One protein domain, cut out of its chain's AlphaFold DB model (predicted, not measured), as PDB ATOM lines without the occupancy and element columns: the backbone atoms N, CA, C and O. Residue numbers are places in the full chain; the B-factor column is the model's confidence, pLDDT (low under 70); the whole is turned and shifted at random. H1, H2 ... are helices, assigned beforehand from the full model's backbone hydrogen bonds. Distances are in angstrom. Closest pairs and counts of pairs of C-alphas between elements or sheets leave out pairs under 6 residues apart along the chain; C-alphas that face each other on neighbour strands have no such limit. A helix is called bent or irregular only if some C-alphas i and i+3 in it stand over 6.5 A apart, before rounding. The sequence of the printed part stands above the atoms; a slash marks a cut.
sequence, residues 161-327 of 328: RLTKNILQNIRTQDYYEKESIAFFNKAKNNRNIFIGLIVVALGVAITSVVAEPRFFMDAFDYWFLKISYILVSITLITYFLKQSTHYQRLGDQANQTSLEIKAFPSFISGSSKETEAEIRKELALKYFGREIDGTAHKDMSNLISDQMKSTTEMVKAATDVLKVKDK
ATOM      1  N   ARG A 161     566.720 447.940 371.280       80.00
ATOM      2  CA  ARG A 161     566.303 449.207 371.908       80.00
ATOM      3  C   ARG A 161     567.217 449.591 373.067       80.00
ATOM      4  O   ARG A 161     567.621 450.753 373.135       80.00
ATOM      5  N   LEU A 162     567.574 448.637 373.927       79.81
ATOM      6  CA  LEU A 162     568.522 448.856 375.022       79.81
ATOM      7  C   LEU A 162     569.884 449.306 374.484       79.81
ATOM      8  O   LEU A 162     570.402 450.346 374.891       79.81
ATOM      9  N   THR A 163     570.415 448.586 373.495       82.88
ATOM     10  CA  THR A 163     571.706 448.897 372.864       82.88
ATOM     11  C   THR A 163     571.703 450.280 372.213       82.88
ATOM     12  O   THR A 163     572.634 451.064 372.397       82.88
ATOM     13  N   LYS A 164     570.631 450.629 371.492       83.50
ATOM     14  CA  LYS A 164     570.469 451.952 370.880       83.50
ATOM     15  C   LYS A 164     570.435 453.065 371.930       83.50
ATOM     16  O   LYS A 164     571.077 454.093 371.724       83.50
ATOM     17  N   ASN A 165     569.714 452.870 373.035       76.00
ATOM     18  CA  ASN A 165     569.647 453.839 374.133       76.00
ATOM     19  C   ASN A 165     571.022 454.044 374.790       76.00
ATOM     20  O   ASN A 165     571.432 455.185 375.002       76.00
ATOM     21  N   ILE A 166     571.768 452.962 375.036       79.12
ATOM     22  CA  ILE A 166     573.149 453.039 375.534       79.12
ATOM     23  C   ILE A 166     574.019 453.833 374.551       79.12
ATOM     24  O   ILE A 166     574.683 454.788 374.947       79.12
ATOM     25  N   LEU A 167     573.966 453.505 373.257       82.38
ATOM     26  CA  LEU A 167     574.787 454.156 372.232       82.38
ATOM     27  C   LEU A 167     574.495 455.658 372.094       82.38
ATOM     28  O   LEU A 167     575.417 456.456 371.919       82.38
ATOM     29  N   GLN A 168     573.224 456.057 372.182       77.31
ATOM     30  CA  GLN A 168     572.833 457.467 372.162       77.31
ATOM     31  C   GLN A 168     573.387 458.231 373.370       77.31
ATOM     32  O   GLN A 168     573.823 459.374 373.217       77.31
ATOM     33  N   ASN A 169     573.445 457.590 374.537       76.94
ATOM     34  CA  ASN A 169     573.942 458.206 375.764       76.94
ATOM     35  C   ASN A 169     575.474 458.275 375.834       76.94
ATOM     36  O   ASN A 169     575.991 459.195 376.464       76.94
ATOM     37  N   ILE A 170     576.204 457.385 375.147       82.44
ATOM     38  CA  ILE A 170     577.681 457.390 375.124       82.44
ATOM     39  C   ILE A 170     578.241 458.736 374.646       82.44
ATOM     40  O   ILE A 170     579.195 459.241 375.232       82.44
ATOM     41  N   ARG A 171     577.649 459.352 373.612       79.19
ATOM     42  CA  ARG A 171     578.127 460.655 373.104       79.19
ATOM     43  C   ARG A 171     577.980 461.766 374.140       79.19
ATOM     44  O   ARG A 171     578.876 462.589 374.293       79.19
ATOM     45  N   THR A 172     576.856 461.780 374.846       78.94
ATOM     46  CA  THR A 172     576.588 462.764 375.897       78.94
ATOM     47  C   THR A 172     577.480 462.513 377.115       78.94
ATOM     48  O   THR A 172     578.019 463.460 377.678       78.94
ATOM     49  N   GLN A 173     577.697 461.247 377.485       82.94
ATOM     50  CA  GLN A 173     578.610 460.857 378.561       82.94
ATOM     51  C   GLN A 173     580.043 461.333 378.278       82.94
ATOM     52  O   GLN A 173     580.641 461.992 379.124       82.94
ATOM     53  N   ASP A 174     580.566 461.052 377.080       86.38
ATOM     54  CA  ASP A 174     581.924 461.432 376.671       86.38
ATOM     55  C   ASP A 174     582.142 462.953 376.753       86.38
ATOM     56  O   ASP A 174     583.198 463.415 377.183       86.38
ATOM     57  N   TYR A 175     581.119 463.747 376.422       86.56
ATOM     58  CA  TYR A 175     581.169 465.201 376.572       86.56
ATOM     59  C   TYR A 175     581.345 465.634 378.038       86.56
ATOM     60  O   TYR A 175     582.279 466.372 378.355       86.56
ATOM     61  N   TYR A 176     580.491 465.156 378.951       85.06
ATOM     62  CA  TYR A 176     580.569 465.535 380.369       85.06
ATOM     63  C   TYR A 176     581.819 464.986 381.069       85.06
ATOM     64  O   TYR A 176     582.375 465.650 381.943       85.06
ATOM     65  N   GLU A 177     582.290 463.804 380.673       89.19
ATOM     66  CA  GLU A 177     583.530 463.212 381.181       89.19
ATOM     67  C   GLU A 177     584.752 464.056 380.789       89.19
ATOM     68  O   GLU A 177     585.570 464.405 381.646       89.19
ATOM     69  N   LYS A 178     584.835 464.484 379.522       91.38
ATOM     70  CA  LYS A 178     585.890 465.394 379.048       91.38
ATOM     71  C   LYS A 178     585.876 466.736 379.775       91.38
ATOM     72  O   LYS A 178     586.932 467.199 380.214       91.38
ATOM     73  N   GLU A 179     584.702 467.341 379.943       87.88
ATOM     74  CA  GLU A 179     584.562 468.610 380.668       87.88
ATOM     75  C   GLU A 179     584.943 468.472 382.149       87.88
ATOM     76  O   GLU A 179     585.651 469.323 382.690       87.88
ATOM     77  N   SER A 180     584.561 467.369 382.800       89.75
ATOM     78  CA  SER A 180     584.950 467.093 384.186       89.75
ATOM     79  C   SER A 180     586.474 467.035 384.349       89.75
ATOM     80  O   SER A 180     587.038 467.721 385.208       89.75
ATOM     81  N   ILE A 181     587.164 466.306 383.463       91.62
ATOM     82  CA  ILE A 181     588.633 466.239 383.444       91.62
ATOM     83  C   ILE A 181     589.238 467.635 383.235       91.62
ATOM     84  O   ILE A 181     590.186 468.018 383.931       91.62
ATOM     85  N   ALA A 182     588.690 468.426 382.308       91.56
ATOM     86  CA  ALA A 182     589.153 469.785 382.052       91.56
ATOM     87  C   ALA A 182     589.003 470.692 383.289       91.56
ATOM     88  O   ALA A 182     589.927 471.448 383.614       91.56
ATOM     89  N   PHE A 183     587.887 470.599 384.017       90.19
ATOM     90  CA  PHE A 183     587.671 471.352 385.252       90.19
ATOM     91  C   PHE A 183     588.600 470.918 386.385       90.19
ATOM     92  O   PHE A 183     589.200 471.782 387.027       90.19
ATOM     93  N   PHE A 184     588.817 469.616 386.588       90.38
ATOM     94  CA  PHE A 184     589.778 469.140 387.590       90.38
ATOM     95  C   PHE A 184     591.209 469.590 387.283       90.38
ATOM     96  O   PHE A 184     591.944 469.984 388.194       90.38
ATOM     97  N   ASN A 185     591.596 469.624 386.006       91.94
ATOM     98  CA  ASN A 185     592.889 470.165 385.592       91.94
ATOM     99  C   ASN A 185     593.002 471.667 385.891       91.94
ATOM    100  O   ASN A 185     594.016 472.107 386.439       91.94
ATOM    101  N   LYS A 186     591.955 472.457 385.610       90.06
ATOM    102  CA  LYS A 186     591.905 473.886 385.972       90.06
ATOM    103  C   LYS A 186     591.958 474.093 387.488       90.06
ATOM    104  O   LYS A 186     592.685 474.973 387.948       90.06
ATOM    105  N   ALA A 187     591.250 473.282 388.272       88.62
ATOM    106  CA  ALA A 187     591.292 473.330 389.733       88.62
ATOM    107  C   ALA A 187     592.708 473.042 390.253       88.62
ATOM    108  O   ALA A 187     593.269 473.832 391.011       88.62
ATOM    109  N   LYS A 188     593.342 471.967 389.765       91.62
ATOM    110  CA  LYS A 188     594.719 471.602 390.118       91.62
ATOM    111  C   LYS A 188     595.715 472.707 389.764       91.62
ATOM    112  O   LYS A 188     596.577 473.022 390.580       91.62
ATOM    113  N   ASN A 189     595.588 473.315 388.586       91.44
ATOM    114  CA  ASN A 189     596.458 474.415 388.177       91.44
ATOM    115  C   ASN A 189     596.321 475.630 389.111       91.44
ATOM    116  O   ASN A 189     597.322 476.145 389.601       91.44
ATOM    117  N   ASN A 190     595.090 476.038 389.435       86.44
ATOM    118  CA  ASN A 190     594.847 477.132 390.382       86.44
ATOM    119  C   ASN A 190     595.355 476.805 391.793       86.44
ATOM    120  O   ASN A 190     595.921 477.675 392.451       86.44
ATOM    121  N   ARG A 191     595.238 475.547 392.240       88.12
ATOM    122  CA  ARG A 191     595.816 475.091 393.511       88.12
ATOM    123  C   ARG A 191     597.340 475.202 393.523       88.12
ATOM    124  O   ARG A 191     597.909 475.633 394.521       88.12
ATOM    125  N   ASN A 192     597.998 474.844 392.422       91.25
ATOM    126  CA  ASN A 192     599.447 474.976 392.295       91.25
ATOM    127  C   ASN A 192     599.885 476.448 392.326       91.25
ATOM    128  O   ASN A 192     600.851 476.771 393.010       91.25
ATOM    129  N   ILE A 193     599.149 477.341 391.649       90.56
ATOM    130  CA  ILE A 193     599.400 478.792 391.695       90.56
ATOM    131  C   ILE A 193     599.211 479.326 393.121       90.56
ATOM    132  O   ILE A 193     600.069 480.050 393.615       90.56
ATOM    133  N   PHE A 194     598.142 478.922 393.811       89.94
ATOM    134  CA  PHE A 194     597.892 479.273 395.212       89.94
ATOM    135  C   PHE A 194     599.055 478.863 396.133       89.94
ATOM    136  O   PHE A 194     599.554 479.694 396.892       89.94
ATOM    137  N   ILE A 195     599.535 477.618 396.035       90.56
ATOM    138  CA  ILE A 195     600.683 477.144 396.828       90.56
ATOM    139  C   ILE A 195     601.943 477.945 396.473       90.56
ATOM    140  O   ILE A 195     602.667 478.378 397.367       90.56
ATOM    141  N   GLY A 196     602.186 478.187 395.180       91.00
ATOM    142  CA  GLY A 196     603.315 478.992 394.713       91.00
ATOM    143  C   GLY A 196     603.294 480.416 395.271       91.00
ATOM    144  O   GLY A 196     604.320 480.903 395.739       91.00
ATOM    145  N   LEU A 197     602.124 481.059 395.302       90.06
ATOM    146  CA  LEU A 197     601.950 482.394 395.874       90.06
ATOM    147  C   LEU A 197     602.224 482.429 397.376       90.06
ATOM    148  O   LEU A 197     602.848 483.379 397.836       90.06
ATOM    149  N   ILE A 198     601.824 481.402 398.133       90.56
ATOM    150  CA  ILE A 198     602.164 481.305 399.560       90.56
ATOM    151  C   ILE A 198     603.681 481.223 399.746       90.56
ATOM    152  O   ILE A 198     604.235 481.938 400.577       90.56
ATOM    153  N   VAL A 199     604.364 480.389 398.957       93.00
ATOM    154  CA  VAL A 199     605.825 480.241 399.035       93.00
ATOM    155  C   VAL A 199     606.533 481.554 398.688       93.00
ATOM    156  O   VAL A 199     607.440 481.964 399.411       93.00
ATOM    157  N   VAL A 200     606.093 482.247 397.633       91.50
ATOM    158  CA  VAL A 200     606.631 483.565 397.258       91.50
ATOM    159  C   VAL A 200     606.355 484.602 398.347       91.50
ATOM    160  O   VAL A 200     607.270 485.335 398.720       91.50
ATOM    161  N   ALA A 201     605.143 484.632 398.907       89.44
ATOM    162  CA  ALA A 201     604.761 485.558 399.972       89.44
ATOM    163  C   ALA A 201     605.615 485.392 401.229       89.44
ATOM    164  O   ALA A 201     606.127 486.371 401.775       89.44
ATOM    165  N   LEU A 202     605.831 484.145 401.651       88.94
ATOM    166  CA  LEU A 202     606.711 483.824 402.769       88.94
ATOM    167  C   LEU A 202     608.171 484.172 402.459       88.94
ATOM    168  O   LEU A 202     608.853 484.738 403.310       88.94
ATOM    169  N   GLY A 203     608.645 483.895 401.242       89.00
ATOM    170  CA  GLY A 203     610.000 484.245 400.813       89.00
ATOM    171  C   GLY A 203     610.263 485.754 400.856       89.00
ATOM    172  O   GLY A 203     611.258 486.201 401.432       89.00
ATOM    173  N   VAL A 204     609.346 486.561 400.314       86.56
ATOM    174  CA  VAL A 204     609.438 488.029 400.367       86.56
ATOM    175  C   VAL A 204     609.351 488.532 401.809       86.56
ATOM    176  O   VAL A 204     610.137 489.392 402.197       86.56
ATOM    177  N   ALA A 205     608.475 487.963 402.641       85.25
ATOM    178  CA  ALA A 205     608.390 488.332 404.053       85.25
ATOM    179  C   ALA A 205     609.706 488.060 404.809       85.25
ATOM    180  O   ALA A 205     610.194 488.937 405.520       85.25
ATOM    181  N   ILE A 206     610.325 486.888 404.612       85.81
ATOM    182  CA  ILE A 206     611.607 486.528 405.244       85.81
ATOM    183  C   ILE A 206     612.733 487.447 404.761       85.81
ATOM    184  O   ILE A 206     613.474 487.998 405.574       85.81
ATOM    185  N   THR A 207     612.858 487.649 403.446       82.38
ATOM    186  CA  THR A 207     613.889 488.543 402.885       82.38
ATOM    187  C   THR A 207     613.713 489.985 403.356       82.38
ATOM    188  O   THR A 207     614.703 490.648 403.653       82.38
ATOM    189  N   SER A 208     612.470 490.451 403.505       78.88
ATOM    190  CA  SER A 208     612.160 491.779 404.030       78.88
ATOM    191  C   SER A 208     612.586 491.955 405.491       78.88
ATOM    192  O   SER A 208     613.077 493.023 405.838       78.88
ATOM    193  N   VAL A 209     612.455 490.926 406.335       78.81
ATOM    194  CA  VAL A 209     612.923 490.965 407.736       78.81
ATOM    195  C   VAL A 209     614.453 490.935 407.823       78.81
ATOM    196  O   VAL A 209     615.039 491.633 408.641       78.81
ATOM    197  N   VAL A 210     615.124 490.159 406.968       79.81
ATOM    198  CA  VAL A 210     616.593 490.003 407.012       79.81
ATOM    199  C   VAL A 210     617.335 491.203 406.393       79.81
ATOM    200  O   VAL A 210     618.492 491.453 406.728       79.81
ATOM    201  N   ALA A 211     616.700 491.963 405.497       71.50
ATOM    202  CA  ALA A 211     617.332 493.059 404.750       71.50
ATOM    203  C   ALA A 211     617.279 494.447 405.432       71.50
ATOM    204  O   ALA A 211     617.641 495.441 404.800       71.50
ATOM    205  N   GLU A 212     616.844 494.529 406.693       58.28
ATOM    206  CA  GLU A 212     616.528 495.769 407.424       58.28
ATOM    207  C   GLU A 212     617.771 496.539 407.950       58.28
ATOM    208  O   GLU A 212     617.843 496.887 409.127       58.28
ATOM    209  N   PRO A 213     618.791 496.813 407.106       59.28
ATOM    210  CA  PRO A 213     619.127 498.230 406.892       59.28
ATOM    211  C   PRO A 213     619.608 498.593 405.465       59.28
ATOM    212  O   PRO A 213     620.279 499.605 405.286       59.28
ATOM    213  N   ARG A 214     619.337 497.787 404.425       57.75
ATOM    214  CA  ARG A 214     619.921 498.015 403.075       57.75
ATOM    215  C   ARG A 214     619.102 498.882 402.127       57.75
ATOM    216  O   ARG A 214     619.644 499.359 401.132       57.75
ATOM    217  N   PHE A 215     617.821 499.079 402.402       61.03
ATOM    218  CA  PHE A 215     616.968 499.925 401.580       61.03
ATOM    219  C   PHE A 215     616.911 501.301 402.235       61.03
ATOM    220  O   PHE A 215     616.328 501.437 403.302       61.03
ATOM    221  N   PHE A 216     617.562 502.294 401.626       62.56
ATOM    222  CA  PHE A 216     617.563 503.708 402.028       62.56
ATOM    223  C   PHE A 216     616.156 504.337 401.905       62.56
ATOM    224  O   PHE A 216     615.955 505.274 401.138       62.56
ATOM    225  N   MET A 217     615.163 503.772 402.589       67.44
ATOM    226  CA  MET A 217     613.773 504.220 402.606       67.44
ATOM    227  C   MET A 217     613.468 504.896 403.936       67.44
ATOM    228  O   MET A 217     613.997 504.502 404.977       67.44
ATOM    229  N   ASP A 218     612.588 505.894 403.894       77.88
ATOM    230  CA  ASP A 218     612.018 506.464 405.108       77.88
ATOM    231  C   ASP A 218     611.153 505.415 405.833       77.88
ATOM    232  O   ASP A 218     610.584 504.503 405.220       77.88
ATOM    233  N   ALA A 219     611.051 505.532 407.157       77.81
ATOM    234  CA  ALA A 219     610.343 504.567 407.994       77.81
ATOM    235  C   ALA A 219     608.864 504.439 407.592       77.81
ATOM    236  O   ALA A 219     608.294 503.347 407.654       77.81
ATOM    237  N   PHE A 220     608.251 505.542 407.152       80.69
ATOM    238  CA  PHE A 220     606.874 505.558 406.671       80.69
ATOM    239  C   PHE A 220     606.695 504.723 405.393       80.69
ATOM    240  O   PHE A 220     605.852 503.822 405.368       80.69
ATOM    241  N   ASP A 221     607.521 504.962 404.371       79.38
ATOM    242  CA  ASP A 221     607.452 504.258 403.082       79.38
ATOM    243  C   ASP A 221     607.674 502.748 403.243       79.38
ATOM    244  O   ASP A 221     607.000 501.931 402.610       79.38
ATOM    245  N   TYR A 222     608.576 502.367 404.150       80.69
ATOM    246  CA  TYR A 222     608.864 500.972 404.464       80.69
ATOM    247  C   TYR A 222     607.661 500.231 405.071       80.69
ATOM    248  O   TYR A 222     607.302 499.136 404.623       80.69
ATOM    249  N   TRP A 223     607.003 500.826 406.072       81.44
ATOM    250  CA  TRP A 223     605.810 500.239 406.692       81.44
ATOM    251  C   TRP A 223     604.610 500.233 405.744       81.44
ATOM    252  O   TRP A 223     603.870 499.245 405.705       81.44
ATOM    253  N   PHE A 224     604.443 501.288 404.943       83.62
ATOM    254  CA  PHE A 224     603.391 501.365 403.935       83.62
ATOM    255  C   PHE A 224     603.514 500.233 402.906       83.62
ATOM    256  O   PHE A 224     602.553 499.492 402.690       83.62
ATOM    257  N   LEU A 225     604.712 500.012 402.349       82.69
ATOM    258  CA  LEU A 225     604.960 498.957 401.362       82.69
ATOM    259  C   LEU A 225     604.682 497.558 401.932       82.69
ATOM    260  O   LEU A 225     604.038 496.746 401.266       82.69
ATOM    261  N   LYS A 226     605.088 497.281 403.180       82.94
ATOM    262  CA  LYS A 226     604.790 496.002 403.854       82.94
ATOM    263  C   LYS A 226     603.291 495.753 403.998       82.94
ATOM    264  O   LYS A 226     602.823 494.655 403.699       82.94
ATOM    265  N   ILE A 227     602.538 496.758 404.440       82.38
ATOM    266  CA  ILE A 227     601.087 496.636 404.629       82.38
ATOM    267  C   ILE A 227     600.390 496.433 403.279       82.38
ATOM    268  O   ILE A 227     599.574 495.519 403.143       82.38
ATOM    269  N   SER A 228     600.752 497.213 402.255       85.38
ATOM    270  CA  SER A 228     600.220 497.039 400.899       85.38
ATOM    271  C   SER A 228     600.546 495.657 400.326       85.38
ATOM    272  O   SER A 228     599.682 495.022 399.723       85.38
ATOM    273  N   TYR A 229     601.761 495.155 400.558       85.88
ATOM    274  CA  TYR A 229     602.175 493.825 400.120       85.88
ATOM    275  C   TYR A 229     601.353 492.709 400.773       85.88
ATOM    276  O   TYR A 229     600.903 491.790 400.084       85.88
ATOM    277  N   ILE A 230     601.125 492.793 402.088       85.12
ATOM    278  CA  ILE A 230     600.300 491.829 402.827       85.12
ATOM    279  C   ILE A 230     598.870 491.831 402.281       85.12
ATOM    280  O   ILE A 230     598.327 490.759 402.009       85.12
ATOM    281  N   LEU A 231     598.284 493.011 402.058       85.19
ATOM    282  CA  LEU A 231     596.932 493.138 401.507       85.19
ATOM    283  C   LEU A 231     596.821 492.485 400.125       85.19
ATOM    284  O   LEU A 231     595.971 491.618 399.928       85.19
ATOM    285  N   VAL A 232     597.719 492.824 399.193       87.62
ATOM    286  CA  VAL A 232     597.726 492.238 397.841       87.62
ATOM    287  C   VAL A 232     597.928 490.723 397.895       87.62
ATOM    288  O   VAL A 232     597.231 489.984 397.197       87.62
ATOM    289  N   SER A 233     598.836 490.246 398.749       86.06
ATOM    290  CA  SER A 233     599.113 488.816 398.904       86.06
ATOM    291  C   SER A 233     597.878 488.061 399.401       86.06
ATOM    292  O   SER A 233     597.504 487.049 398.810       86.06
ATOM    293  N   ILE A 234     597.190 488.574 400.428       85.56
ATOM    294  CA  ILE A 234     595.960 487.972 400.963       85.56
ATOM    295  C   ILE A 234     594.853 487.957 399.905       85.56
ATOM    296  O   ILE A 234     594.199 486.925 399.726       85.56
ATOM    297  N   THR A 235     594.642 489.056 399.177       87.69
ATOM    298  CA  THR A 235     593.632 489.121 398.111       87.69
ATOM    299  C   THR A 235     593.914 488.091 397.017       87.69
ATOM    300  O   THR A 235     593.011 487.348 396.628       87.69
ATOM    301  N   LEU A 236     595.165 487.981 396.564       83.81
ATOM    302  CA  LEU A 236     595.540 487.078 395.477       83.81
ATOM    303  C   LEU A 236     595.455 485.601 395.900       83.81
ATOM    304  O   LEU A 236     594.892 484.778 395.177       83.81
ATOM    305  N   ILE A 237     595.934 485.274 397.105       87.31
ATOM    306  CA  ILE A 237     595.812 483.937 397.706       87.31
ATOM    307  C   ILE A 237     594.332 483.545 397.837       87.31
ATOM    308  O   ILE A 237     593.945 482.441 397.448       87.31
ATOM    309  N   THR A 238     593.488 484.458 398.326       86.31
ATOM    310  CA  THR A 238     592.044 484.218 398.491       86.31
ATOM    311  C   THR A 238     591.355 483.986 397.146       86.31
ATOM    312  O   THR A 238     590.533 483.075 397.021       86.31
ATOM    313  N   TYR A 239     591.710 484.774 396.129       88.25
ATOM    314  CA  TYR A 239     591.183 484.637 394.773       88.25
ATOM    315  C   TYR A 239     591.479 483.252 394.183       88.25
ATOM    316  O   TYR A 239     590.551 482.544 393.788       88.25
ATOM    317  N   PHE A 240     592.744 482.816 394.183       85.25
ATOM    318  CA  PHE A 240     593.122 481.520 393.605       85.25
ATOM    319  C   PHE A 240     592.585 480.324 394.399       85.25
ATOM    320  O   PHE A 240     592.206 479.318 393.794       85.25
ATOM    321  N   LEU A 241     592.478 480.434 395.729       84.81
ATOM    322  CA  LEU A 241     591.837 479.411 396.557       84.81
ATOM    323  C   LEU A 241     590.362 479.232 396.168       84.81
ATOM    324  O   LEU A 241     589.910 478.111 395.933       84.81
ATOM    325  N   LYS A 242     589.617 480.335 396.036       83.81
ATOM    326  CA  LYS A 242     588.219 480.290 395.590       83.81
ATOM    327  C   LYS A 242     588.077 479.778 394.168       83.81
ATOM    328  O   LYS A 242     587.196 478.960 393.914       83.81
ATOM    329  N   GLN A 243     588.943 480.222 393.263       84.69
ATOM    330  CA  GLN A 243     588.922 479.789 391.870       84.69
ATOM    331  C   GLN A 243     589.173 478.279 391.757       84.69
ATOM    332  O   GLN A 243     588.494 477.593 390.994       84.69
ATOM    333  N   SER A 244     590.096 477.742 392.562       86.75
ATOM    334  CA  SER A 244     590.333 476.301 392.664       86.75
ATOM    335  C   SER A 244     589.084 475.555 393.143       86.75
ATOM    336  O   SER A 244     588.667 474.598 392.495       86.75
ATOM    337  N   THR A 245     588.463 476.001 394.239       85.19
ATOM    338  CA  THR A 245     587.246 475.374 394.790       85.19
ATOM    339  C   THR A 245     586.071 475.447 393.817       85.19
ATOM    340  O   THR A 245     585.312 474.491 393.690       85.19
ATOM    341  N   HIS A 246     585.925 476.557 393.095       86.38
ATOM    342  CA  HIS A 246     584.885 476.722 392.085       86.38
ATOM    343  C   HIS A 246     585.039 475.710 390.942       86.38
ATOM    344  O   HIS A 246     584.089 474.996 390.627       86.38
ATOM    345  N   TYR A 247     586.242 475.582 390.372       86.25
ATOM    346  CA  TYR A 247     586.485 474.586 389.327       86.25
ATOM    347  C   TYR A 247     586.372 473.150 389.835       86.25
ATOM    348  O   TYR A 247     585.924 472.288 389.088       86.25
ATOM    349  N   GLN A 248     586.725 472.886 391.094       87.31
ATOM    350  CA  GLN A 248     586.509 471.572 391.693       87.31
ATOM    351  C   GLN A 248     585.013 471.231 391.756       87.31
ATOM    352  O   GLN A 248     584.620 470.175 391.277       87.31
ATOM    353  N   ARG A 249     584.170 472.161 392.232       86.25
ATOM    354  CA  ARG A 249     582.707 471.981 392.264       86.25
ATOM    355  C   ARG A 249     582.108 471.765 390.872       86.25
ATOM    356  O   ARG A 249     581.246 470.908 390.713       86.25
ATOM    357  N   LEU A 250     582.575 472.505 389.863       85.75
ATOM    358  CA  LEU A 250     582.156 472.303 388.469       85.75
ATOM    359  C   LEU A 250     582.567 470.920 387.940       85.75
ATOM    360  O   LEU A 250     581.773 470.257 387.275       85.75
ATOM    361  N   GLY A 251     583.783 470.472 388.262       87.50
ATOM    362  CA  GLY A 251     584.272 469.135 387.917       87.50
ATOM    363  C   GLY A 251     583.446 468.025 388.563       87.50
ATOM    364  O   GLY A 251     583.060 467.081 387.869       87.50
ATOM    365  N   ASP A 252     583.112 468.177 389.847       87.12
ATOM    366  CA  ASP A 252     582.262 467.251 390.601       87.12
ATOM    367  C   ASP A 252     580.842 467.190 390.016       87.12
ATOM    368  O   ASP A 252     580.311 466.102 389.799       87.12
ATOM    369  N   GLN A 253     580.251 468.341 389.675       86.44
ATOM    370  CA  GLN A 253     578.929 468.409 389.047       86.44
ATOM    371  C   GLN A 253     578.915 467.741 387.664       86.44
ATOM    372  O   GLN A 253     577.990 466.987 387.348       86.44
ATOM    373  N   ALA A 254     579.932 467.990 386.835       86.06
ATOM    374  CA  ALA A 254     580.053 467.363 385.521       86.06
ATOM    375  C   ALA A 254     580.270 465.843 385.637       86.06
ATOM    376  O   ALA A 254     579.652 465.076 384.900       86.06
ATOM    377  N   ASN A 255     581.078 465.400 386.606       89.12
ATOM    378  CA  ASN A 255     581.308 463.981 386.880       89.12
ATOM    379  C   ASN A 255     580.024 463.278 387.338       89.12
ATOM    380  O   ASN A 255     579.658 462.236 386.800       89.12
ATOM    381  N   GLN A 256     579.306 463.874 388.294       87.56
ATOM    382  CA  GLN A 256     578.015 463.368 388.753       87.56
ATOM    383  C   GLN A 256     577.035 463.238 387.582       87.56
ATOM    384  O   GLN A 256     576.430 462.185 387.407       87.56
ATOM    385  N   THR A 257     576.938 464.269 386.741       85.12
ATOM    386  CA  THR A 257     576.073 464.252 385.550       85.12
ATOM    387  C   THR A 257     576.464 463.128 384.583       85.12
ATOM    388  O   THR A 257     575.596 462.417 384.084       85.12
ATOM    389  N   SER A 258     577.764 462.912 384.348       86.56
ATOM    390  CA  SER A 258     578.260 461.818 383.498       86.56
ATOM    391  C   SER A 258     577.864 460.439 384.044       86.56
ATOM    392  O   SER A 258     577.348 459.594 383.308       86.56
ATOM    393  N   LEU A 259     578.027 460.224 385.353       86.88
ATOM    394  CA  LEU A 259     577.632 458.982 386.022       86.88
ATOM    395  C   LEU A 259     576.113 458.766 385.994       86.88
ATOM    396  O   LEU A 259     575.666 457.646 385.752       86.88
ATOM    397  N   GLU A 260     575.324 459.825 386.188       84.69
ATOM    398  CA  GLU A 260     573.859 459.782 386.108       84.69
ATOM    399  C   GLU A 260     573.394 459.397 384.692       84.69
ATOM    400  O   GLU A 260     572.582 458.485 384.543       84.69
ATOM    401  N   ILE A 261     573.972 459.993 383.640       83.88
ATOM    402  CA  ILE A 261     573.679 459.646 382.235       83.88
ATOM    403  C   ILE A 261     574.079 458.199 381.916       83.88
ATOM    404  O   ILE A 261     573.369 457.509 381.180       83.88
ATOM    405  N   LYS A 262     575.197 457.724 382.477       82.50
ATOM    406  CA  LYS A 262     575.674 456.346 382.307       82.50
ATOM    407  C   LYS A 262     574.757 455.327 382.984       82.50
ATOM    408  O   LYS A 262     574.500 454.270 382.413       82.50
ATOM    409  N   ALA A 263     574.262 455.633 384.181       80.94
ATOM    410  CA  ALA A 263     573.348 454.767 384.923       80.94
ATOM    411  C   ALA A 263     571.907 454.815 384.382       80.94
ATOM    412  O   ALA A 263     571.127 453.891 384.615       80.94
ATOM    413  N   PHE A 264     571.556 455.869 383.638       82.25
ATOM    414  CA  PHE A 264     570.192 456.130 383.190       82.25
ATOM    415  C   PHE A 264     569.542 454.976 382.403       82.25
ATOM    416  O   PHE A 264     568.450 454.575 382.799       82.25
ATOM    417  N   PRO A 265     570.166 454.373 381.362       78.06
ATOM    418  CA  PRO A 265     569.557 453.272 380.606       78.06
ATOM    419  C   PRO A 265     569.183 452.065 381.469       78.06
ATOM    420  O   PRO A 265     568.132 451.470 381.257       78.06
ATOM    421  N   SER A 266     570.026 451.723 382.445       76.50
ATOM    422  CA  SER A 266     569.786 450.613 383.373       76.50
ATOM    423  C   SER A 266     568.712 450.938 384.410       76.50
ATOM    424  O   SER A 266     568.047 450.037 384.901       76.50
ATOM    425  N   PHE A 267     568.523 452.215 384.750       78.75
ATOM    426  CA  PHE A 267     567.465 452.639 385.668       78.75
ATOM    427  C   PHE A 267     566.073 452.546 385.029       78.75
ATOM    428  O   PHE A 267     565.112 452.156 385.685       78.75
ATOM    429  N   ILE A 268     565.965 452.862 383.737       80.06
ATOM    430  CA  ILE A 268     564.688 452.863 383.009       80.06
ATOM    431  C   ILE A 268     564.350 451.519 382.348       80.06
ATOM    432  O   ILE A 268     563.266 451.386 381.782       80.06
ATOM    433  N   SER A 269     565.237 450.513 382.404       68.56
ATOM    434  CA  SER A 269     565.124 449.244 381.656       68.56
ATOM    435  C   SER A 269     564.017 448.284 382.133       68.56
ATOM    436  O   SER A 269     564.069 447.092 381.851       68.56
ATOM    437  N   GLY A 270     563.005 448.786 382.836       67.62
ATOM    438  CA  GLY A 270     561.797 448.052 383.225       67.62
ATOM    439  C   GLY A 270     560.563 448.948 383.371       67.62
ATOM    440  O   GLY A 270     559.539 448.504 383.884       67.62
ATOM    441  N   SER A 271     560.653 450.215 382.960       71.75
ATOM    442  CA  SER A 271     559.565 451.191 383.063       71.75
ATOM    443  C   SER A 271     558.713 451.214 381.791       71.75
ATOM    444  O   SER A 271     559.171 450.847 380.708       71.75
ATOM    445  N   SER A 272     557.460 451.669 381.895       76.06
ATOM    446  CA  SER A 272     556.630 451.898 380.708       76.06
ATOM    447  C   SER A 272     557.212 453.043 379.862       76.06
ATOM    448  O   SER A 272     557.896 453.933 380.371       76.06
ATOM    449  N   LYS A 273     556.913 453.057 378.556       74.88
ATOM    450  CA  LYS A 273     557.375 454.121 377.639       74.88
ATOM    451  C   LYS A 273     556.919 455.522 378.060       74.88
ATOM    452  O   LYS A 273     557.592 456.503 377.754       74.88
ATOM    453  N   GLU A 274     555.775 455.612 378.729       75.38
ATOM    454  CA  GLU A 274     555.219 456.865 379.245       75.38
ATOM    455  C   GLU A 274     556.063 457.388 380.409       75.38
ATOM    456  O   GLU A 274     556.493 458.540 380.382       75.38
ATOM    457  N   THR A 275     556.405 456.516 381.361       76.31
ATOM    458  CA  THR A 275     557.298 456.846 382.478       76.31
ATOM    459  C   THR A 275     558.707 457.184 381.991       76.31
ATOM    460  O   THR A 275     559.325 458.124 382.481       76.31
ATOM    461  N   GLU A 276     559.218 456.486 380.973       76.75
ATOM    462  CA  GLU A 276     560.511 456.812 380.361       76.75
ATOM    463  C   GLU A 276     560.522 458.231 379.763       76.75
ATOM    464  O   GLU A 276     561.477 458.987 379.960       76.75
ATOM    465  N   ALA A 277     559.466 458.610 379.037       77.69
ATOM    466  CA  ALA A 277     559.344 459.939 378.447       77.69
ATOM    467  C   ALA A 277     559.214 461.037 379.516       77.69
ATOM    468  O   ALA A 277     559.795 462.115 379.367       77.69
ATOM    469  N   GLU A 278     558.491 460.756 380.601       82.00
ATOM    470  CA  GLU A 278     558.340 461.663 381.737       82.00
ATOM    471  C   GLU A 278     559.670 461.892 382.462       82.00
ATOM    472  O   GLU A 278     560.079 463.041 382.633       82.00
ATOM    473  N   ILE A 279     560.414 460.825 382.771       79.12
ATOM    474  CA  ILE A 279     561.731 460.947 383.406       79.12
ATOM    475  C   ILE A 279     562.703 461.693 382.480       79.12
ATOM    476  O   ILE A 279     563.430 462.577 382.927       79.12
ATOM    477  N   ARG A 280     562.701 461.409 381.169       76.56
ATOM    478  CA  ARG A 280     563.524 462.165 380.203       76.56
ATOM    479  C   ARG A 280     563.173 463.657 380.201       76.56
ATOM    480  O   ARG A 280     564.079 464.480 380.096       76.56
ATOM    481  N   LYS A 281     561.891 464.015 380.331       79.75
ATOM    482  CA  LYS A 281     561.436 465.410 380.420       79.75
ATOM    483  C   LYS A 281     561.904 466.074 381.716       79.75
ATOM    484  O   LYS A 281     562.389 467.202 381.669       79.75
ATOM    485  N   GLU A 282     561.800 465.386 382.848       78.31
ATOM    486  CA  GLU A 282     562.267 465.889 384.145       78.31
ATOM    487  C   GLU A 282     563.788 466.102 384.156       78.31
ATOM    488  O   GLU A 282     564.274 467.172 384.530       78.31
ATOM    489  N   LEU A 283     564.553 465.128 383.656       73.38
ATOM    490  CA  LEU A 283     566.004 465.246 383.517       73.38
ATOM    491  C   LEU A 283     566.382 466.366 382.548       73.38
ATOM    492  O   LEU A 283     567.299 467.135 382.829       73.38
ATOM    493  N   ALA A 284     565.656 466.516 381.436       75.00
ATOM    494  CA  ALA A 284     565.914 467.602 380.504       75.00
ATOM    495  C   ALA A 284     565.760 468.976 381.179       75.00
ATOM    496  O   ALA A 284     566.616 469.835 380.992       75.00
ATOM    497  N   LEU A 285     564.740 469.162 382.021       74.12
ATOM    498  CA  LEU A 285     564.566 470.389 382.807       74.12
ATOM    499  C   LEU A 285     565.666 470.585 383.862       74.12
ATOM    500  O   LEU A 285     566.024 471.717 384.178       74.12
ATOM    501  N   LYS A 286     566.213 469.496 384.411       71.12
ATOM    502  CA  LYS A 286     567.271 469.544 385.429       71.12
ATOM    503  C   LYS A 286     568.650 469.883 384.847       71.12
ATOM    504  O   LYS A 286     569.436 470.556 385.522       71.12
ATOM    505  N   TYR A 287     568.960 469.415 383.634       65.44
ATOM    506  CA  TYR A 287     570.289 469.568 383.025       65.44
ATOM    507  C   TYR A 287     570.369 470.646 381.936       65.44
ATOM    508  O   TYR A 287     571.431 471.250 381.780       65.44
ATOM    509  N   PHE A 288     569.289 470.922 381.198       62.66
ATOM    510  CA  PHE A 288     569.273 471.964 380.167       62.66
ATOM    511  C   PHE A 288     568.678 473.265 380.712       62.66
ATOM    512  O   PHE A 288     567.616 473.270 381.324       62.66
ATOM    513  N   GLY A 289     569.357 474.388 380.465       57.72
ATOM    514  CA  GLY A 289     568.873 475.714 380.863       57.72
ATOM    515  C   GLY A 289     569.129 476.087 382.325       57.72
ATOM    516  O   GLY A 289     568.622 477.105 382.787       57.72
ATOM    517  N   ARG A 290     569.938 475.308 383.056       58.59
ATOM    518  CA  ARG A 290     570.408 475.716 384.382       58.59
ATOM    519  C   ARG A 290     571.349 476.914 384.228       58.59
ATOM    520  O   ARG A 290     572.377 476.803 383.562       58.59
ATOM    521  N   GLU A 291     571.003 478.046 384.841       54.00
ATOM    522  CA  GLU A 291     571.935 479.164 384.986       54.00
ATOM    523  C   GLU A 291     573.197 478.644 385.687       54.00
ATOM    524  O   GLU A 291     573.108 477.951 386.705       54.00
ATOM    525  N   ILE A 292     574.366 478.919 385.102       54.00
ATOM    526  CA  ILE A 292     575.660 478.581 385.698       54.00
ATOM    527  C   ILE A 292     575.670 479.215 387.085       54.00
ATOM    528  O   ILE A 292     575.620 480.435 387.207       54.00
ATOM    529  N   ASP A 293     575.658 478.352 388.095       50.00
ATOM    530  CA  ASP A 293     575.523 478.622 389.520       50.00
ATOM    531  C   ASP A 293     575.810 480.081 389.934       50.00
ATOM    532  O   ASP A 293     576.948 480.473 390.215       50.00
ATOM    533  N   GLY A 294     574.754 480.901 389.998       49.00
ATOM    534  CA  GLY A 294     574.836 482.289 390.451       49.00
ATOM    535  C   GLY A 294     575.315 482.422 391.900       49.00
ATOM    536  O   GLY A 294     575.685 483.519 392.319       49.00
ATOM    537  N   THR A 295     575.367 481.325 392.670       53.06
ATOM    538  CA  THR A 295     575.923 481.341 394.028       53.06
ATOM    539  C   THR A 295     577.437 481.520 394.037       53.06
ATOM    540  O   THR A 295     577.934 482.233 394.899       53.06
ATOM    541  N   ALA A 296     578.182 481.024 393.042       50.84
ATOM    542  CA  ALA A 296     579.627 481.254 392.969       50.84
ATOM    543  C   ALA A 296     579.964 482.733 392.702       50.84
ATOM    544  O   ALA A 296     580.866 483.294 393.328       50.84
ATOM    545  N   HIS A 297     579.203 483.393 391.822       50.84
ATOM    546  CA  HIS A 297     579.330 484.831 391.573       50.84
ATOM    547  C   HIS A 297     578.848 485.673 392.759       50.84
ATOM    548  O   HIS A 297     579.489 486.667 393.102       50.84
ATOM    549  N   LYS A 298     577.770 485.258 393.433       54.41
ATOM    550  CA  LYS A 298     577.241 485.926 394.629       54.41
ATOM    551  C   LYS A 298     578.180 485.787 395.832       54.41
ATOM    552  O   LYS A 298     578.455 486.780 396.492       54.41
ATOM    553  N   ASP A 299     578.764 484.613 396.057       55.34
ATOM    554  CA  ASP A 299     579.764 484.371 397.104       55.34
ATOM    555  C   ASP A 299     581.101 485.058 396.799       55.34
ATOM    556  O   ASP A 299     581.843 485.422 397.714       55.34
ATOM    557  N   MET A 300     581.441 485.254 395.521       55.06
ATOM    558  CA  MET A 300     582.577 486.088 395.124       55.06
ATOM    559  C   MET A 300     582.290 487.565 395.410       55.06
ATOM    560  O   MET A 300     583.097 488.222 396.063       55.06
ATOM    561  N   SER A 301     581.118 488.060 395.005       52.94
ATOM    562  CA  SER A 301     580.678 489.437 395.245       52.94
ATOM    563  C   SER A 301     580.598 489.765 396.738       52.94
ATOM    564  O   SER A 301     581.075 490.816 397.160       52.94
ATOM    565  N   ASN A 302     580.049 488.859 397.550       61.22
ATOM    566  CA  ASN A 302     579.913 489.047 398.994       61.22
ATOM    567  C   ASN A 302     581.274 489.126 399.684       61.22
ATOM    568  O   ASN A 302     581.479 489.974 400.537       61.22
ATOM    569  N   LEU A 303     582.243 488.311 399.272       57.19
ATOM    570  CA  LEU A 303     583.553 488.288 399.924       57.19
ATOM    571  C   LEU A 303     584.478 489.411 399.441       57.19
ATOM    572  O   LEU A 303     585.296 489.885 400.221       57.19
ATOM    573  N   ILE A 304     584.329 489.874 398.193       61.62
ATOM    574  CA  ILE A 304     584.947 491.127 397.729       61.62
ATOM    575  C   ILE A 304     584.368 492.296 398.531       61.62
ATOM    576  O   ILE A 304     585.122 493.130 399.020       61.62
ATOM    577  N   SER A 305     583.049 492.318 398.738       64.25
ATOM    578  CA  SER A 305     582.388 493.303 399.598       64.25
ATOM    579  C   SER A 305     582.895 493.232 401.044       64.25
ATOM    580  O   SER A 305     583.227 494.265 401.622       64.25
ATOM    581  N   ASP A 306     583.036 492.037 401.620       68.25
ATOM    582  CA  ASP A 306     583.549 491.849 402.983       68.25
ATOM    583  C   ASP A 306     585.030 492.239 403.104       68.25
ATOM    584  O   ASP A 306     585.420 492.882 404.079       68.25
ATOM    585  N   GLN A 307     585.855 491.940 402.096       62.34
ATOM    586  CA  GLN A 307     587.248 492.392 402.036       62.34
ATOM    587  C   GLN A 307     587.346 493.911 401.877       62.34
ATOM    588  O   GLN A 307     588.151 494.536 402.565       62.34
ATOM    589  N   MET A 308     586.521 494.530 401.031       67.44
ATOM    590  CA  MET A 308     586.465 495.988 400.882       67.44
ATOM    591  C   MET A 308     586.011 496.660 402.177       67.44
ATOM    592  O   MET A 308     586.597 497.664 402.582       67.44
ATOM    593  N   LYS A 309     585.015 496.091 402.864       71.75
ATOM    594  CA  LYS A 309     584.524 496.586 404.151       71.75
ATOM    595  C   LYS A 309     585.587 496.460 405.241       71.75
ATOM    596  O   LYS A 309     585.898 497.457 405.884       71.75
ATOM    597  N   SER A 310     586.210 495.292 405.379       63.06
ATOM    598  CA  SER A 310     587.283 495.056 406.351       63.06
ATOM    599  C   SER A 310     588.514 495.929 406.078       63.06
ATOM    600  O   SER A 310     589.061 496.529 407.000       63.06
ATOM    601  N   THR A 311     588.899 496.103 404.809       65.31
ATOM    602  CA  THR A 311     589.995 497.007 404.418       65.31
ATOM    603  C   THR A 311     589.639 498.464 404.723       65.31
ATOM    604  O   THR A 311     590.472 499.209 405.227       65.31
ATOM    605  N   THR A 312     588.387 498.877 404.498       72.19
ATOM    606  CA  THR A 312     587.909 500.231 404.828       72.19
ATOM    607  C   THR A 312     587.900 500.477 406.337       72.19
ATOM    608  O   THR A 312     588.303 501.547 406.789       72.19
ATOM    609  N   GLU A 313     587.459 499.500 407.128       72.56
ATOM    610  CA  GLU A 313     587.482 499.567 408.593       72.56
ATOM    611  C   GLU A 313     588.921 499.616 409.127       72.56
ATOM    612  O   GLU A 313     589.217 500.422 410.007       72.56
ATOM    613  N   MET A 314     589.842 498.854 408.532       65.88
ATOM    614  CA  MET A 314     591.267 498.879 408.872       65.88
ATOM    615  C   MET A 314     591.928 500.226 408.531       65.88
ATOM    616  O   MET A 314     592.668 500.771 409.348       65.88
ATOM    617  N   VAL A 315     591.622 500.810 407.366       65.94
ATOM    618  CA  VAL A 315     592.118 502.142 406.966       65.94
ATOM    619  C   VAL A 315     591.552 503.242 407.868       65.94
ATOM    620  O   VAL A 315     592.290 504.145 408.267       65.94
ATOM    621  N   LYS A 316     590.268 503.162 408.243       69.62
ATOM    622  CA  LYS A 316     589.660 504.087 409.215       69.62
ATOM    623  C   LYS A 316     590.347 503.999 410.575       69.62
ATOM    624  O   LYS A 316     590.782 505.024 411.085       69.62
ATOM    625  N   ALA A 317     590.529 502.790 411.103       68.50
ATOM    626  CA  ALA A 317     591.214 502.578 412.375       68.50
ATOM    627  C   ALA A 317     592.657 503.114 412.352       68.50
ATOM    628  O   ALA A 317     593.077 503.789 413.288       68.50
ATOM    629  N   ALA A 318     593.402 502.895 411.262       61.53
ATOM    630  CA  ALA A 318     594.749 503.448 411.100       61.53
ATOM    631  C   ALA A 318     594.754 504.989 411.044       61.53
ATOM    632  O   ALA A 318     595.609 505.633 411.649       61.53
ATOM    633  N   THR A 319     593.772 505.589 410.365       68.06
ATOM    634  CA  THR A 319     593.622 507.052 410.269       68.06
ATOM    635  C   THR A 319     593.260 507.673 411.619       68.06
ATOM    636  O   THR A 319     593.768 508.738 411.968       68.06
ATOM    637  N   ASP A 320     592.409 507.009 412.400       69.19
ATOM    638  CA  ASP A 320     592.021 507.472 413.733       69.19
ATOM    639  C   ASP A 320     593.193 507.381 414.723       69.19
ATOM    640  O   ASP A 320     593.400 508.303 415.510       69.19
ATOM    641  N   VAL A 321     594.036 506.346 414.623       63.69
ATOM    642  CA  VAL A 321     595.279 506.233 415.409       63.69
ATOM    643  C   VAL A 321     596.292 507.329 415.047       63.69
ATOM    644  O   VAL A 321     596.928 507.889 415.939       63.69
ATOM    645  N   LEU A 322     596.419 507.688 413.764       56.41
ATOM    646  CA  LEU A 322     597.291 508.786 413.324       56.41
ATOM    647  C   LEU A 322     596.800 510.152 413.834       56.41
ATOM    648  O   LEU A 322     597.592 510.929 414.360       56.41
ATOM    649  N   LYS A 323     595.486 510.411 413.796       62.09
ATOM    650  CA  LYS A 323     594.886 511.652 414.329       62.09
ATOM    651  C   LYS A 323     595.054 511.827 415.838       62.09
ATOM    652  O   LYS A 323     595.059 512.959 416.318       62.09
ATOM    653  N   VAL A 324     595.140 510.732 416.594       58.97
ATOM    654  CA  VAL A 324     595.417 510.775 418.040       58.97
ATOM    655  C   VAL A 324     596.884 511.131 418.303       58.97
ATOM    656  O   VAL A 324     597.170 511.804 419.288       58.97
ATOM    657  N   LYS A 325     597.804 510.746 417.409       47.75
ATOM    658  CA  LYS A 325     599.236 511.053 417.517       47.75
ATOM    659  C   LYS A 325     599.579 512.513 417.189       47.75
ATOM    660  O   LYS A 325     600.487 513.045 417.806       47.75
ATOM    661  N   ASP A 326     598.825 513.164 416.301       49.16
ATOM    662  CA  ASP A 326     598.987 514.596 415.965       49.16
ATOM    663  C   ASP A 326     598.392 515.560 417.020       49.16
ATOM    664  O   ASP A 326     598.501 516.779 416.890       49.16
ATOM    665  N   LYS A 327     597.722 515.032 418.055       46.78
ATOM    666  CA  LYS A 327     597.089 515.807 419.142       46.78
ATOM    667  C   LYS A 327     597.760 515.635 420.514       46.78
ATOM    668  O   LYS A 327     597.201 516.111 421.503       46.78
TER     669      LYS A 327
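Overview. This is residues 161 to 327 of the 328 residues of an uncharacterized protein of Acinetobacter sp. ANC 4178 (UniProt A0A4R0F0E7). A long helical hairpin of two equally long helices, H1 and H2, makes the length of a rod, and a thinner third line, H3 followed by H4, runs back beside H2, on the side away from H1. This third line is only loosely held: H3 and H4 are near H2 but not clearly touching it. The printed part has 167 residues with four named helices, H1 to H4 in chain order, and no named strand; the class is all helix. It is extended, with a radius of gyration of the C-alphas of 26.0 A and spans of 84 by 32 by 17 A.

Along the chain. H1, residues 161 to 210, is 73.7 A long and begins at C-alpha 161 (566.303, 449.207, 371.908). It has a kink of 30 degrees near residue 172, and is neither bent nor irregular, but only just: C-alphas 168 and 171 are 6.3 A apart. H2, residues 219 to 268, is 73.4 A long, with a kink of 35 degrees near residue 262; it is irregular, with C-alphas 262 and 265 7.1 A apart. H3 is residues 273 to 287, 20.8 A. H4, residues 294 to 325, is 46.4 A long and ends at C-alpha 325 (599.236, 511.053, 417.517).

Arrangement. H1 and H2 form a helical hairpin: they touch at a shallow tilt of 15 degrees, opposite ways, and their closest C-alphas, Ala 187 and Ser 244, are 4.3 A apart. H3 is close to H2 but not clearly touching, at a shallow tilt of 7 degrees, opposite ways; the closest C-alphas, Ile 268 and Glu 276, are 6.3 A apart. H4 is likewise close to H2 but not clearly touching, at 15 degrees, a shallow tilt, opposite ways; the closest C-alphas, His 246 and Ala 296, are 7.0 A apart. H1 is apart from H3 and H4, and H3 is apart from H4. Every O i to N i+4 pair is within hydrogen-bond range in H3 and H4; in H1 and in H2 it is 44 of 46.

Size, cuts and confidence. The C-alphas farthest apart, Arg 161 and Lys 327, are 87.3 A apart. Residues 312 to 327, of which 312 to 325 belong to H4, stand free, as do 213 to 221, of which 219 to 221 belong to H2. The printed part has no cut; the link H2 to H3 is tight, the other two are short. Mean pLDDT of the printed part is 77.0; 46 residues are under 70, among them 287 to 308 and 314 to 327.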